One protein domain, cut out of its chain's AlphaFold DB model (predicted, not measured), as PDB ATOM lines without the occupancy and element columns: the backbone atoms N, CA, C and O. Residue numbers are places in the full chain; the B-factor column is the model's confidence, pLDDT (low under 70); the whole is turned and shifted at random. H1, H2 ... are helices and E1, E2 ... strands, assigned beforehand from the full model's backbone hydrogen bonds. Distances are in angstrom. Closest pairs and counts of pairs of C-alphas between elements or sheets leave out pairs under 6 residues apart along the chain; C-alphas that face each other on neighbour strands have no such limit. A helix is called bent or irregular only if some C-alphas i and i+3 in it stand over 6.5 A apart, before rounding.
ATOM      1  N   LEU A  44     136.708 205.396 143.106       81.06
ATOM      2  CA  LEU A  44     137.419 204.430 142.261       81.06
ATOM      3  C   LEU A  44     138.743 204.998 141.736       81.06
ATOM      4  O   LEU A  44     139.772 204.338 141.834       81.06
ATOM      5  N   ARG A  45     138.747 206.246 141.250       77.25
ATOM      6  CA  ARG A  45     139.971 206.912 140.771       77.25
ATOM      7  C   ARG A  45     141.022 207.108 141.861       77.25
ATOM      8  O   ARG A  45     142.205 207.086 141.541       77.25
ATOM      9  N   ALA A  46     140.614 207.288 143.115       78.25
ATOM     10  CA  ALA A  46     141.531 207.401 144.245       78.25
ATOM     11  C   ALA A  46     142.162 206.051 144.629       78.25
ATOM     12  O   ALA A  46     143.314 206.025 145.051       78.25
ATOM     13  N   PHE A  47     141.449 204.933 144.446       75.06
ATOM     14  CA  PHE A  47     141.946 203.595 144.792       75.06
ATOM     15  C   PHE A  47     142.744 202.906 143.675       75.06
ATOM     16  O   PHE A  47     143.608 202.080 143.974       75.06
ATOM     17  N   THR A  48     142.514 203.246 142.401       71.19
ATOM     18  CA  THR A  48     143.258 202.656 141.270       71.19
ATOM     19  C   THR A  48     144.788 202.766 141.412       71.19
ATOM     20  O   THR A  48     145.457 201.746 141.228       71.19
ATOM     21  N   PRO A  49     145.376 203.926 141.775       69.62
ATOM     22  CA  PRO A  49     146.824 204.060 141.927       69.62
ATOM     23  C   PRO A  49     147.370 203.149 143.030       69.62
ATOM     24  O   PRO A  49     148.386 202.482 142.837       69.62
ATOM     25  N   SER A  50     146.664 203.057 144.161       67.06
ATOM     26  CA  SER A  50     147.049 202.206 145.287       67.06
ATOM     27  C   SER A  50     147.051 200.727 144.904       67.06
ATOM     28  O   SER A  50     148.015 200.030 145.206       67.06
ATOM     29  N   LEU A  51     146.035 200.259 144.173       66.81
ATOM     30  CA  LEU A  51     145.973 198.874 143.693       66.81
ATOM     31  C   LEU A  51     147.087 198.563 142.681       66.81
ATOM     32  O   LEU A  51     147.713 197.507 142.765       66.81
ATOM     33  N   SER A  52     147.394 199.493 141.767       69.44
ATOM     34  CA  SER A  52     148.513 199.317 140.828       69.44
ATOM     35  C   SER A  52     149.880 199.306 141.517       69.44
ATOM     36  O   SER A  52     150.765 198.554 141.111       69.44
ATOM     37  N   ASN A  53     150.047 200.099 142.579       72.25
ATOM     38  CA  ASN A  53     151.313 200.192 143.297       72.25
ATOM     39  C   ASN A  53     151.568 198.944 144.154       72.25
ATOM     40  O   ASN A  53     152.690 198.452 144.184       72.25
ATOM     41  N   VAL A  54     150.527 198.378 144.779       77.06
ATOM     42  CA  VAL A  54     150.637 197.123 145.544       77.06
ATOM     43  C   VAL A  54     151.079 195.969 144.642       77.06
ATOM     44  O   VAL A  54     152.035 195.276 144.979       77.06
ATOM     45  N   GLY A  55     150.465 195.808 143.464       80.50
ATOM     46  CA  GLY A  55     150.860 194.747 142.528       80.50
ATOM     47  C   GLY A  55     152.294 194.904 142.004       80.50
ATOM     48  O   GLY A  55     153.008 193.917 141.828       80.50
ATOM     49  N   HIS A  56     152.749 196.144 141.793       82.38
ATOM     50  CA  HIS A  56     154.137 196.405 141.411       82.38
ATOM     51  C   HIS A  56     155.114 196.107 142.560       82.38
ATOM     52  O   HIS A  56     156.117 195.428 142.342       82.38
ATOM     53  N   GLN A  57     154.810 196.548 143.784       85.94
ATOM     54  CA  GLN A  57     155.631 196.282 144.971       85.94
ATOM     55  C   GLN A  57     155.739 194.788 145.284       85.94
ATOM     56  O   GLN A  57     156.830 194.306 145.594       85.94
ATOM     57  N   GLU A  58     154.638 194.046 145.167       88.31
ATOM     58  CA  GLU A  58     154.631 192.594 145.322       88.31
ATOM     59  C   GLU A  58     155.551 191.937 144.289       88.31
ATOM     60  O   GLU A  58     156.449 191.177 144.655       88.31
ATOM     61  N   ARG A  59     155.399 192.300 143.006       88.06
ATOM     62  CA  ARG A  59     156.241 191.774 141.925       88.06
ATOM     63  C   ARG A  59     157.722 192.038 142.180       88.06
ATOM     64  O   ARG A  59     158.526 191.116 142.088       88.06
ATOM     65  N   VAL A  60     158.082 193.275 142.523       89.25
ATOM     66  CA  VAL A  60     159.473 193.641 142.825       89.25
ATOM     67  C   VAL A  60     159.990 192.841 144.018       89.25
ATOM     68  O   VAL A  60     161.096 192.317 143.955       89.25
ATOM     69  N   THR A  61     159.190 192.671 145.071       90.62
ATOM     70  CA  THR A  61     159.584 191.906 146.265       90.62
ATOM     71  C   THR A  61     159.865 190.441 145.935       90.62
ATOM     72  O   THR A  61     160.897 189.908 146.345       90.62
ATOM     73  N   VAL A  62     158.991 189.792 145.159       92.06
ATOM     74  CA  VAL A  62     159.190 188.404 144.710       92.06
ATOM     75  C   VAL A  62     160.443 188.295 143.838       92.06
ATOM     76  O   VAL A  62     161.287 187.439 144.095       92.06
ATOM     77  N   CYS A  63     160.619 189.197 142.866       92.44
ATOM     78  CA  CYS A  63     161.801 189.220 142.001       92.44
ATOM     79  C   CYS A  63     163.102 189.447 142.786       92.44
ATOM     80  O   CYS A  63     164.084 188.754 142.532       92.44
ATOM     81  N   VAL A  64     163.121 190.367 143.760       93.81
ATOM     82  CA  VAL A  64     164.284 190.613 144.633       93.81
ATOM     83  C   VAL A  64     164.617 189.376 145.458       93.81
ATOM     84  O   VAL A  64     165.784 188.995 145.537       93.81
ATOM     85  N   ASN A  65     163.616 188.745 146.073       93.56
ATOM     86  CA  ASN A  65     163.836 187.560 146.897       93.56
ATOM     87  C   ASN A  65     164.363 186.392 146.065       93.56
ATOM     88  O   ASN A  65     165.313 185.735 146.492       93.56
ATOM     89  N   GLN A  66     163.814 186.183 144.865       94.12
ATOM     90  CA  GLN A  66     164.318 185.155 143.966       94.12
ATOM     91  C   GLN A  66     165.742 185.473 143.507       94.12
ATOM     92  O   GLN A  66     166.624 184.643 143.689       94.12
ATOM     93  N   ALA A  67     165.997 186.682 142.991       93.25
ATOM     94  CA  ALA A  67     167.330 187.080 142.540       93.25
ATOM     95  C   ALA A  67     168.370 186.939 143.658       93.25
ATOM     96  O   ALA A  67     169.482 186.484 143.408       93.25
ATOM     97  N   ARG A  68     168.011 187.277 144.905       94.19
ATOM     98  CA  ARG A  68     168.888 187.114 146.072       94.19
ATOM     99  C   ARG A  68     169.125 185.643 146.405       94.19
ATOM    100  O   ARG A  68     170.256 185.278 146.702       94.19
ATOM    101  N   SER A  69     168.087 184.809 146.361       93.88
ATOM    102  CA  SER A  69     168.212 183.363 146.576       93.88
ATOM    103  C   SER A  69     169.149 182.732 145.543       93.88
ATOM    104  O   SER A  69     170.100 182.049 145.918       93.88
ATOM    105  N   THR A  70     168.935 183.030 144.259       93.50
ATOM    106  CA  THR A  70     169.791 182.572 143.160       93.50
ATOM    107  C   THR A  70     171.220 183.079 143.331       93.50
ATOM    108  O   THR A  70     172.158 182.293 143.269       93.50
ATOM    109  N   LEU A  71     171.405 184.372 143.621       94.25
ATOM    110  CA  LEU A  71     172.726 184.964 143.832       94.25
ATOM    111  C   LEU A  71     173.473 184.287 144.984       94.25
ATOM    112  O   LEU A  71     174.637 183.943 144.828       94.25
ATOM    113  N   ASN A  72     172.805 184.034 146.111       94.62
ATOM    114  CA  ASN A  72     173.405 183.339 147.249       94.62
ATOM    115  C   ASN A  72     173.806 181.901 146.902       94.62
ATOM    116  O   ASN A  72     174.855 181.439 147.343       94.62
ATOM    117  N   ARG A  73     172.999 181.193 146.100       93.88
ATOM    118  CA  ARG A  73     173.359 179.854 145.614       93.88
ATOM    119  C   ARG A  73     174.559 179.896 144.676       93.88
ATOM    120  O   ARG A  73     175.458 179.080 144.833       93.88
ATOM    121  N   VAL A  74     174.603 180.842 143.742       93.12
ATOM    122  CA  VAL A  74     175.743 180.994 142.826       93.12
ATOM    123  C   VAL A  74     177.011 181.365 143.604       93.12
ATOM    124  O   VAL A  74     178.048 180.753 143.389       93.12
ATOM    125  N   LEU A  75     176.926 182.280 144.574       92.12
ATOM    126  CA  LEU A  75     178.051 182.658 145.444       92.12
ATOM    127  C   LEU A  75     178.524 181.534 146.376       92.12
ATOM    128  O   LEU A  75     179.614 181.630 146.927       92.12
ATOM    129  N   SER A  76     177.715 180.490 146.584       91.81
ATOM    130  CA  SER A  76     178.130 179.309 147.348       91.81
ATOM    131  C   SER A  76     178.952 178.307 146.532       91.81
ATOM    132  O   SER A  76     179.464 177.348 147.103       91.81
ATOM    133  N   LEU A  77     179.059 178.503 145.213       90.94
ATOM    134  CA  LEU A  77     179.899 177.683 144.346       90.94
ATOM    135  C   LEU A  77     181.358 178.131 144.434       90.94
ATOM    136  O   LEU A  77     181.655 179.311 144.620       90.94
ATOM    137  N   ASP A  78     182.269 177.182 144.238       90.94
ATOM    138  CA  ASP A  78     183.699 177.467 144.231       90.94
ATOM    139  C   ASP A  78     184.076 178.410 143.083       90.94
ATOM    140  O   ASP A  78     183.580 178.295 141.957       90.94
ATOM    141  N   TYR A  79     185.044 179.290 143.341       90.31
ATOM    142  CA  TYR A  79     185.550 180.245 142.353       90.31
ATOM    143  C   TYR A  79     185.976 179.572 141.037       90.31
ATOM    144  O   TYR A  79     185.663 180.064 139.955       90.31
ATOM    145  N   ALA A  80     186.636 178.411 141.110       90.00
ATOM    146  CA  ALA A  80     187.062 177.661 139.928       90.00
ATOM    147  C   ALA A  80     185.880 177.214 139.050       90.00
ATOM    148  O   ALA A  80     185.985 177.229 137.823       90.00
ATOM    149  N   VAL A  81     184.747 176.855 139.664       91.19
ATOM    150  CA  VAL A  81     183.519 176.484 138.945       91.19
ATOM    151  C   VAL A  81     182.926 177.713 138.267       91.19
ATOM    152  O   VAL A  81     182.590 177.647 137.085       91.19
ATOM    153  N   LEU A  82     182.856 178.837 138.982       90.81
ATOM    154  CA  LEU A  82     182.345 180.103 138.452       90.81
ATOM    155  C   LEU A  82     183.182 180.604 137.268       90.81
ATOM    156  O   LEU A  82     182.622 180.951 136.232       90.81
ATOM    157  N   LYS A  83     184.514 180.558 137.383       90.25
ATOM    158  CA  LYS A  83     185.449 180.942 136.314       90.25
ATOM    159  C   LYS A  83     185.315 180.052 135.074       90.25
ATOM    160  O   LYS A  83     185.422 180.526 133.949       90.25
ATOM    161  N   ALA A  84     185.065 178.755 135.259       90.56
ATOM    162  CA  ALA A  84     184.881 177.826 134.144       90.56
ATOM    163  C   ALA A  84     183.569 178.057 133.368       90.56
ATOM    164  O   ALA A  84     183.452 177.606 132.231       90.56
ATOM    165  N   HIS A  85     182.603 178.752 133.975       91.12
ATOM    166  CA  HIS A  85     181.274 179.016 133.420       91.12
ATOM    167  C   HIS A  85     181.024 180.519 133.217       91.12
ATOM    168  O   HIS A  85     179.885 180.976 133.305       91.12
ATOM    169  N   GLU A  86     182.081 181.295 132.950       90.19
ATOM    170  CA  GLU A  86     181.947 182.694 132.534       90.19
ATOM    171  C   GLU A  86     181.046 182.815 131.293       90.19
ATOM    172  O   GLU A  86     181.145 182.036 130.341       90.19
ATOM    173  N   GLY A  87     180.156 183.808 131.300       89.75
ATOM    174  CA  GLY A  87     179.188 184.017 130.232       89.75
ATOM    175  C   GLY A  87     178.062 184.974 130.611       89.75
ATOM    176  O   GLY A  87     177.786 185.213 131.785       89.75
ATOM    177  N   ASP A  88     177.395 185.512 129.594       89.56
ATOM    178  CA  ASP A  88     176.177 186.316 129.724       89.56
ATOM    179  C   ASP A  88     175.225 185.959 128.563       89.56
ATOM    180  O   ASP A  88     175.417 186.449 127.444       89.56
ATOM    181  N   PRO A  89     174.241 185.061 128.765       91.31
ATOM    182  CA  PRO A  89     173.895 184.373 130.010       91.31
ATOM    183  C   PRO A  89     174.713 183.093 130.255       91.31
ATOM    184  O   PRO A  89     175.151 182.423 129.321       91.31
ATOM    185  N   VAL A  90     174.841 182.710 131.523       92.06
ATOM    186  CA  VAL A  90     175.371 181.407 131.945       92.06
ATOM    187  C   VAL A  90     174.291 180.334 131.814       92.06
ATOM    188  O   VAL A  90     173.129 180.554 132.170       92.06
ATOM    189  N   ASP A  91     174.671 179.147 131.346       91.56
ATOM    190  CA  ASP A  91     173.794 177.979 131.384       91.56
ATOM    191  C   ASP A  91     173.699 177.422 132.814       91.56
ATOM    192  O   ASP A  91     174.645 176.867 133.370       91.56
ATOM    193  N   LEU A  92     172.520 177.555 133.421       88.94
ATOM    194  CA  LEU A  92     172.269 177.107 134.791       88.94
ATOM    195  C   LEU A  92     172.338 175.582 134.942       88.94
ATOM    196  O   LEU A  92     172.594 175.093 136.042       88.94
ATOM    197  N   ILE A  93     172.099 174.826 133.865       92.31
ATOM    198  CA  ILE A  93     172.141 173.360 133.907       92.31
ATOM    199  C   ILE A  93     173.580 172.892 134.096       92.31
ATOM    200  O   ILE A  93     173.828 172.057 134.967       92.31
ATOM    201  N   SER A  94     174.516 173.434 133.315       90.19
ATOM    202  CA  SER A  94     175.945 173.166 133.498       90.19
ATOM    203  C   SER A  94     176.461 173.723 134.823       90.19
ATOM    204  O   SER A  94     177.134 172.994 135.547       90.19
ATOM    205  N   LEU A  95     176.055 174.939 135.208       91.12
ATOM    206  CA  LEU A  95     176.511 175.577 136.448       91.12
ATOM    207  C   LEU A  95     176.134 174.788 137.716       91.12
ATOM    208  O   LEU A  95     176.953 174.639 138.619       91.12
ATOM    209  N   PHE A  96     174.902 174.274 137.794       91.25
ATOM    210  CA  PHE A  96     174.427 173.493 138.946       91.25
ATOM    211  C   PHE A  96     174.522 171.971 138.748       91.25
ATOM    212  O   PHE A  96     174.104 171.202 139.616       91.25
ATOM    213  N   GLY A  97     175.036 171.518 137.604       89.00
ATOM    214  CA  GLY A  97     175.267 170.109 137.281       89.00
ATOM    215  C   GLY A  97     174.022 169.277 136.947       89.00
ATOM    216  O   GLY A  97     174.157 168.100 136.612       89.00
ATOM    217  N   SER A  98     172.803 169.828 137.023       91.19
ATOM    218  CA  SER A  98     171.593 169.121 136.582       91.19
ATOM    219  C   SER A  98     170.424 170.047 136.248       91.19
ATOM    220  O   SER A  98     170.253 171.119 136.829       91.19
ATOM    221  N   ALA A  99     169.535 169.570 135.369       91.50
ATOM    222  CA  ALA A  99     168.291 170.268 135.050       91.50
ATOM    223  C   ALA A  99     167.351 170.373 136.264       91.50
ATOM    224  O   ALA A  99     166.626 171.353 136.399       91.50
ATOM    225  N   ALA A 100     167.373 169.390 137.171       90.62
ATOM    226  CA  ALA A 100     166.555 169.420 138.382       90.62
ATOM    227  C   ALA A 100     166.964 170.563 139.321       90.62
ATOM    228  O   ALA A 100     166.097 171.222 139.889       90.62
ATOM    229  N   GLU A 101     168.267 170.821 139.454       90.69
ATOM    230  CA  GLU A 101     168.789 171.925 140.262       90.69
ATOM    231  C   GLU A 101     168.563 173.285 139.599       90.69
ATOM    232  O   GLU A 101     168.134 174.218 140.278       90.69
ATOM    233  N   ALA A 102     168.765 173.381 138.281       90.06
ATOM    234  CA  ALA A 102     168.484 174.595 137.515       90.06
ATOM    235  C   ALA A 102     166.994 174.978 137.558       90.06
ATOM    236  O   ALA A 102     166.648 176.146 137.730       90.06
ATOM    237  N   ASN A 103     166.092 173.994 137.489       90.81
ATOM    238  CA  ASN A 103     164.649 174.232 137.556       90.81
ATOM    239  C   ASN A 103     164.191 174.809 138.906       90.81
ATOM    240  O   ASN A 103     163.134 175.439 138.951       90.81
ATOM    241  N   ARG A 104     164.969 174.659 139.989       91.25
ATOM    242  CA  ARG A 104     164.662 175.297 141.286       91.25
ATOM    243  C   ARG A 104     164.792 176.816 141.251       91.25
ATOM    244  O   ARG A 104     164.238 177.483 142.118       91.25
ATOM    245  N   GLU A 105     165.494 177.360 140.260       91.38
ATOM    246  CA  GLU A 105     165.578 178.806 140.063       91.38
ATOM    247  C   GLU A 105     164.336 179.374 139.376       91.38
ATOM    248  O   GLU A 105     164.088 180.578 139.446       91.38
ATOM    249  N   SER A 106     163.535 178.524 138.729       90.88
ATOM    250  CA  SER A 106     162.290 178.954 138.105       90.88
ATOM    251  C   SER A 106     161.192 179.174 139.146       90.88
ATOM    252  O   SER A 106     161.043 178.409 140.098       90.88
ATOM    253  N   PHE A 107     160.390 180.215 138.947       91.69
ATOM    254  CA  PHE A 107     159.254 180.531 139.811       91.69
ATOM    255  C   PHE A 107     158.062 180.998 138.981       91.69
ATOM    256  O   PHE A 107     158.214 181.475 137.857       91.69
ATOM    257  N   VAL A 108     156.853 180.856 139.526       90.56
ATOM    258  CA  VAL A 108     155.619 181.288 138.860       90.56
ATOM    259  C   VAL A 108     155.089 182.534 139.552       90.56
ATOM    260  O   VAL A 108     154.796 182.510 140.744       90.56
ATOM    261  N   PHE A 109     154.921 183.613 138.792       88.38
ATOM    262  CA  PHE A 109     154.265 184.832 139.255       88.38
ATOM    263  C   PHE A 109     153.195 185.246 138.248       88.38
ATOM    264  O   PHE A 109     153.467 185.372 137.054       88.38
ATOM    265  N   ASN A 110     151.963 185.444 138.723       88.06
ATOM    266  CA  ASN A 110     150.815 185.805 137.884       88.06
ATOM    267  C   ASN A 110     150.648 184.879 136.654       88.06
ATOM    268  O   ASN A 110     150.563 185.336 135.512       88.06
ATOM    269  N   SER A 111     150.689 183.562 136.893       89.31
ATOM    270  CA  SER A 111     150.589 182.504 135.871       89.31
ATOM    271  C   SER A 111     151.680 182.520 134.789       89.31
ATOM    272  O   SER A 111     151.540 181.854 133.765       89.31
ATOM    273  N   LYS A 112     152.775 183.259 135.002       88.69
ATOM    274  CA  LYS A 112     153.953 183.255 134.132       88.69
ATOM    275  C   LYS A 112     155.125 182.615 134.857       88.69
ATOM    276  O   LYS A 112     155.482 183.048 135.950       88.69
ATOM    277  N   THR A 113     155.730 181.615 134.227       90.81
ATOM    278  CA  THR A 113     157.008 181.065 134.677       90.81
ATOM    279  C   THR A 113     158.118 182.041 134.321       90.81
ATOM    280  O   THR A 113     158.236 182.472 133.174       90.81
ATOM    281  N   MET A 114     158.915 182.399 135.315       90.94
ATOM    282  CA  MET A 114     160.054 183.295 135.207       90.94
ATOM    283  C   MET A 114     161.310 182.537 135.623       90.94
ATOM    284  O   MET A 114     161.280 181.749 136.567       90.94
ATOM    285  N   VAL A 115     162.409 182.786 134.914       91.88
ATOM    286  CA  VAL A 115     163.722 182.208 135.209       91.88
ATOM    287  C   VAL A 115     164.708 183.365 135.359       91.88
ATOM    288  O   VAL A 115     164.815 184.176 134.434       91.88
ATOM    289  N   PRO A 116     165.386 183.497 136.510       91.81
ATOM    290  CA  PRO A 116     166.463 184.456 136.680       91.81
ATOM    291  C   PRO A 116     167.594 184.175 135.692       91.81
ATOM    292  O   PRO A 116     167.985 183.028 135.487       91.81
ATOM    293  N   VAL A 117     168.133 185.231 135.099       94.06
ATOM    294  CA  VAL A 117     169.299 185.158 134.222       94.06
ATOM    295  C   VAL A 117     170.538 185.448 135.051       94.06
ATOM    296  O   VAL A 117     170.582 186.460 135.750       94.06
ATOM    297  N   VAL A 118     171.535 184.574 134.976       94.69
ATOM    298  CA  VAL A 118     172.824 184.757 135.646       94.69
ATOM    299  C   VAL A 118     173.866 185.106 134.594       94.69
ATOM    300  O   VAL A 118     173.943 184.445 133.563       94.69
ATOM    301  N   ALA A 119     174.659 186.131 134.866       94.94
ATOM    302  CA  ALA A 119     175.838 186.495 134.104       94.94
ATOM    303  C   ALA A 119     177.051 186.471 135.033       94.94
ATOM    304  O   ALA A 119     176.977 186.944 136.171       94.94
ATOM    305  N   ILE A 120     178.150 185.904 134.553       92.94
ATOM    306  CA  ILE A 120     179.431 185.860 135.253       92.94
ATOM    307  C   ILE A 120     180.465 186.460 134.313       92.94
ATOM    308  O   ILE A 120     180.676 185.957 133.209       92.94
ATOM    309  N   SER A 121     181.104 187.540 134.745       91.56
ATOM    310  CA  SER A 121     182.116 188.246 133.964       91.56
ATOM    311  C   SER A 121     183.322 188.584 134.817       91.56
ATOM    312  O   SER A 121     183.189 188.925 135.989       91.56
ATOM    313  N   ASN A 122     184.509 188.558 134.228       87.62
ATOM    314  CA  ASN A 122     185.715 188.991 134.916       87.62
ATOM    315  C   ASN A 122     185.700 190.516 135.150       87.62
ATOM    316  O   ASN A 122     185.657 191.302 134.202       87.62
ATOM    317  N   ALA A 123     185.740 190.924 136.421       83.44
ATOM    318  CA  ALA A 123     185.668 192.324 136.842       83.44
ATOM    319  C   ALA A 123     187.043 192.968 137.061       83.44
ATOM    320  O   ALA A 123     187.162 194.192 137.046       83.44
ATOM    321  N   GLY A 124     188.079 192.157 137.282       68.56
ATOM    322  CA  GLY A 124     189.433 192.632 137.575       68.56
ATOM    323  C   GLY A 124     190.372 192.670 136.357       68.56
ATOM    324  O   GLY A 124     191.501 193.142 136.458       68.56
ATOM    325  N   GLY A 125     189.940 192.190 135.189       69.12
ATOM    326  CA  GLY A 125     190.814 191.984 134.028       69.12
ATOM    327  C   GLY A 125     191.495 190.609 134.055       69.12
ATOM    328  O   GLY A 125     191.293 189.831 134.983       69.12
ATOM    329  N   ALA A 126     192.286 190.295 133.021       61.09
ATOM    330  CA  ALA A 126     192.661 188.919 132.655       61.09
ATOM    331  C   ALA A 126     193.204 188.021 133.794       61.09
ATOM    332  O   ALA A 126     192.981 186.817 133.737       61.09
ATOM    333  N   ASP A 127     193.805 188.582 134.852       62.97
ATOM    334  CA  ASP A 127     194.500 187.816 135.900       62.97
ATOM    335  C   ASP A 127     194.195 188.242 137.352       62.97
ATOM    336  O   ASP A 127     194.884 187.817 138.274       62.97
ATOM    337  N   GLN A 128     193.187 189.083 137.612       68.75
ATOM    338  CA  GLN A 128     192.976 189.634 138.968       68.75
ATOM    339  C   GLN A 128     192.126 188.769 139.910       68.75
ATOM    340  O   GLN A 128     191.795 189.211 141.009       68.75
ATOM    341  N   GLY A 129     191.768 187.547 139.511       80.56
ATOM    342  CA  GLY A 129     191.069 186.631 140.412       80.56
ATOM    343  C   GLY A 129     189.686 187.129 140.859       80.56
ATOM    344  O   GLY A 129     189.228 186.727 141.921       80.56
ATOM    345  N   LEU A 130     189.041 188.046 140.123       88.81
ATOM    346  CA  LEU A 130     187.801 188.707 140.543       88.81
ATOM    347  C   LEU A 130     186.698 188.550 139.494       88.81
ATOM    348  O   LEU A 130     186.811 189.049 138.373       88.81
ATOM    349  N   LEU A 131     185.598 187.920 139.893       90.19
ATOM    350  CA  LEU A 131     184.408 187.721 139.075       90.19
ATOM    351  C   LEU A 131     183.267 188.609 139.574       90.19
ATOM    352  O   LEU A 131     182.954 188.627 140.764       90.19
ATOM    353  N   GLU A 132     182.623 189.322 138.657       92.88
ATOM    354  CA  GLU A 132     181.308 189.923 138.851       92.88
ATOM    355  C   GLU A 132     180.239 188.887 138.523       92.88
ATOM    356  O   GLU A 132     180.222 188.303 137.441       92.88
ATOM    357  N   ILE A 133     179.326 188.691 139.467       93.88
ATOM    358  CA  ILE A 133     178.160 187.833 139.324       93.88
ATOM    359  C   ILE A 133     176.939 188.731 139.323       93.88
ATOM    360  O   ILE A 133     176.655 189.418 140.308       93.88
ATOM    361  N   ARG A 134     176.198 188.704 138.224       94.94
ATOM    362  CA  ARG A 134     174.982 189.481 138.037       94.94
ATOM    363  C   ARG A 134     173.801 188.544 137.872       94.94
ATOM    364  O   ARG A 134     173.788 187.704 136.984       94.94
ATOM    365  N   VAL A 135     172.784 188.713 138.704       94.81
ATOM    366  CA  VAL A 135     171.534 187.952 138.632       94.81
ATOM    367  C   VAL A 135     170.395 188.905 138.319       94.81
ATOM    368  O   VAL A 135     170.130 189.835 139.078       94.81
ATOM    369  N   THR A 136     169.701 188.659 137.212       93.75
ATOM    370  CA  THR A 136     168.573 189.470 136.750       93.75
ATOM    371  C   THR A 136     167.281 188.663 136.789       93.75
ATOM    372  O   THR A 136     167.105 187.708 136.038       93.75
ATOM    373  N   ALA A 137     166.343 189.071 137.645       92.31
ATOM    374  CA  ALA A 137     164.980 188.557 137.691       92.31
ATOM    375  C   ALA A 137     164.015 189.622 137.148       92.31
ATOM    376  O   ALA A 137     163.522 190.479 137.883       92.31
ATOM    377  N   THR A 138     163.714 189.547 135.851       88.00
ATOM    378  CA  THR A 138     162.852 190.504 135.131       88.00
ATOM    379  C   THR A 138     163.381 191.947 135.198       88.00
ATOM    380  O   THR A 138     164.256 192.301 134.420       88.00
ATOM    381  N   GLU A 139     162.862 192.779 136.107       84.25
ATOM    382  CA  GLU A 139     163.204 194.208 136.253       84.25
ATOM    383  C   GLU A 139     164.227 194.460 137.373       84.25
ATOM    384  O   GLU A 139     164.650 195.593 137.586       84.25
ATOM    385  N   VAL A 140     164.603 193.415 138.116       90.38
ATOM    386  CA  VAL A 140     165.526 193.506 139.249       90.38
ATOM    387  C   VAL A 140     166.845 192.859 138.871       90.38
ATOM    388  O   VAL A 140     166.877 191.674 138.549       90.38
ATOM    389  N   THR A 141     167.930 193.615 138.996       93.12
ATOM    390  CA  THR A 141     169.295 193.122 138.819       93.12
ATOM    391  C   THR A 141     170.061 193.282 140.123       93.12
ATOM    392  O   THR A 141     170.126 194.376 140.683       93.12
ATOM    393  N   LEU A 142     170.632 192.185 140.609       93.19
ATOM    394  CA  LEU A 142     171.543 192.164 141.745       93.19
ATOM    395  C   LEU A 142     172.938 191.805 141.253       93.19
ATOM    396  O   LEU A 142     173.089 190.911 140.423       93.19
ATOM    397  N   THR A 143     173.943 192.472 141.803       93.12
ATOM    398  CA  THR A 143     175.345 192.238 141.468       93.12
ATOM    399  C   THR A 143     176.123 191.935 142.740       93.12
ATOM    400  O   THR A 143     175.908 192.579 143.768       93.12
ATOM    401  N   SER A 144     177.032 190.969 142.668       93.44
ATOM    402  CA  SER A 144     178.023 190.688 143.703       93.44
ATOM    403  C   SER A 144     179.379 190.392 143.076       93.44
ATOM    404  O   SER A 144     179.485 190.177 141.870       93.44
ATOM    405  N   LEU A 145     180.411 190.372 143.911       90.12
ATOM    406  CA  LEU A 145     181.763 189.996 143.532       90.12
ATOM    407  C   LEU A 145     182.145 188.683 144.218       90.12
ATOM    408  O   LEU A 145     181.789 188.464 145.377       90.12
ATOM    409  N   SER A 146     182.883 187.840 143.505       86.38
ATOM    410  CA  SER A 146     183.548 186.656 144.044       86.38
ATOM    411  C   SER A 146     185.029 186.732 143.711       86.38
ATOM    412  O   SER A 146     185.387 186.968 142.557       86.38
ATOM    413  N   ALA A 147     185.883 186.536 144.711       86.94
ATOM    414  CA  ALA A 147     187.331 186.565 144.556       86.94
ATOM    415  C   ALA A 147     187.928 185.156 144.686       86.94
ATOM    416  O   ALA A 147     187.361 184.299 145.366       86.94
ATOM    417  N   GLU A 148     189.069 184.935 144.045       84.69
ATOM    418  CA  GLU A 148     189.940 183.782 144.254       84.69
ATOM    419  C   GLU A 148     190.586 183.911 145.645       84.69
ATOM    420  O   GLU A 148     191.293 184.887 145.908       84.69
TER     421      GLU A 148
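Overview. This is residues 44 to 148 of the 149 residues of the protein "Prepilin-type N-terminal cleavage/methylation domain-containing protein" of Desulfobacteraceae bacterium (UniProt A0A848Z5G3). Look for a small slab of three antiparallel strands, E3, E4 and E5, with one long helix, H1, packed along one face by its later residues, 59 to 75; its first part, residues 44 to 57, sticks out as a free arm, and the body without that arm spans 44 by 25 by 19 A. The short helix H2 crosses the same face, while the hairpin of E1 and E2 and the two short helices H3 and H4 form a looser edge to the body. The printed part has 105 residues, with four named helices followed by five named strands, a mixed class; the larger sheet runs E3, E4, E5. The whole is loose, with a radius of gyration of the C-alphas of 16.4 A, and spans 59 by 30 by 19 A, only just elongated.

Along the chain. Start in the larger sheet: E3 is residues 117 to 122, 16.9 A long; E4 is residues 130 to 137, 23.0 A; E5 is residues 140 to 147, 23.5 A, ending at C-alpha 147 at (187.331, 186.565, 144.556). Then find C-alpha 44 at (137.419, 204.430, 142.261), where H1 begins; it runs 46.2 A to C-alpha 75 at (178.051, 182.658, 145.444). H1 is only just irregular: C-alphas 46 and 49 are 6.7 A apart. H2 is residues 79 to 84, H3 92 to 96 and H4 99 to 103; E1 is residues 107 to 109 and E2 112 to 114.

Arrangement. E3, E4 and E5 form a meander, each strand the antiparallel neighbour of the one before. Between E3 and E4, look at N 119 and O 134, 2.8 A; between E4 and E5, at N 133 and O 144, 2.8 A. H1 and H2 are on the same face of this sheet, making two layers, helices on one face of a sheet. H1 lies over E4 and E5 at a height over the sheet of 5.4 A, along the strands at 27 degrees to E4 on the local plane; its closest C-alphas to E4 are Cys 63 and Ala 137, 5.4 A. H2 lies over E4, across the strands at 73 degrees on the local plane. H3 and H4 touch only at the corner, closest at the C-alphas of Ile 93 and Ala 99, 5.1 A. The hairpin of E1 and E2 is antiparallel, with N 107 and O 114 3.0 A apart; E2 runs on into E3 across a break of two residues, at 17 degrees. Every O i to N i+4 pair is within hydrogen-bond range in H2, H3 and H4, and 26 of 28 in H1.

Size, cuts and confidence. The two C-alphas farthest apart, those of Leu 44 and Asp 127, are 59.8 A apart. The printed part has no cut and no long link. The mean pLDDT of the printed part is 87.7; look for values under 70 at residues 49 to 52 and 124 to 128.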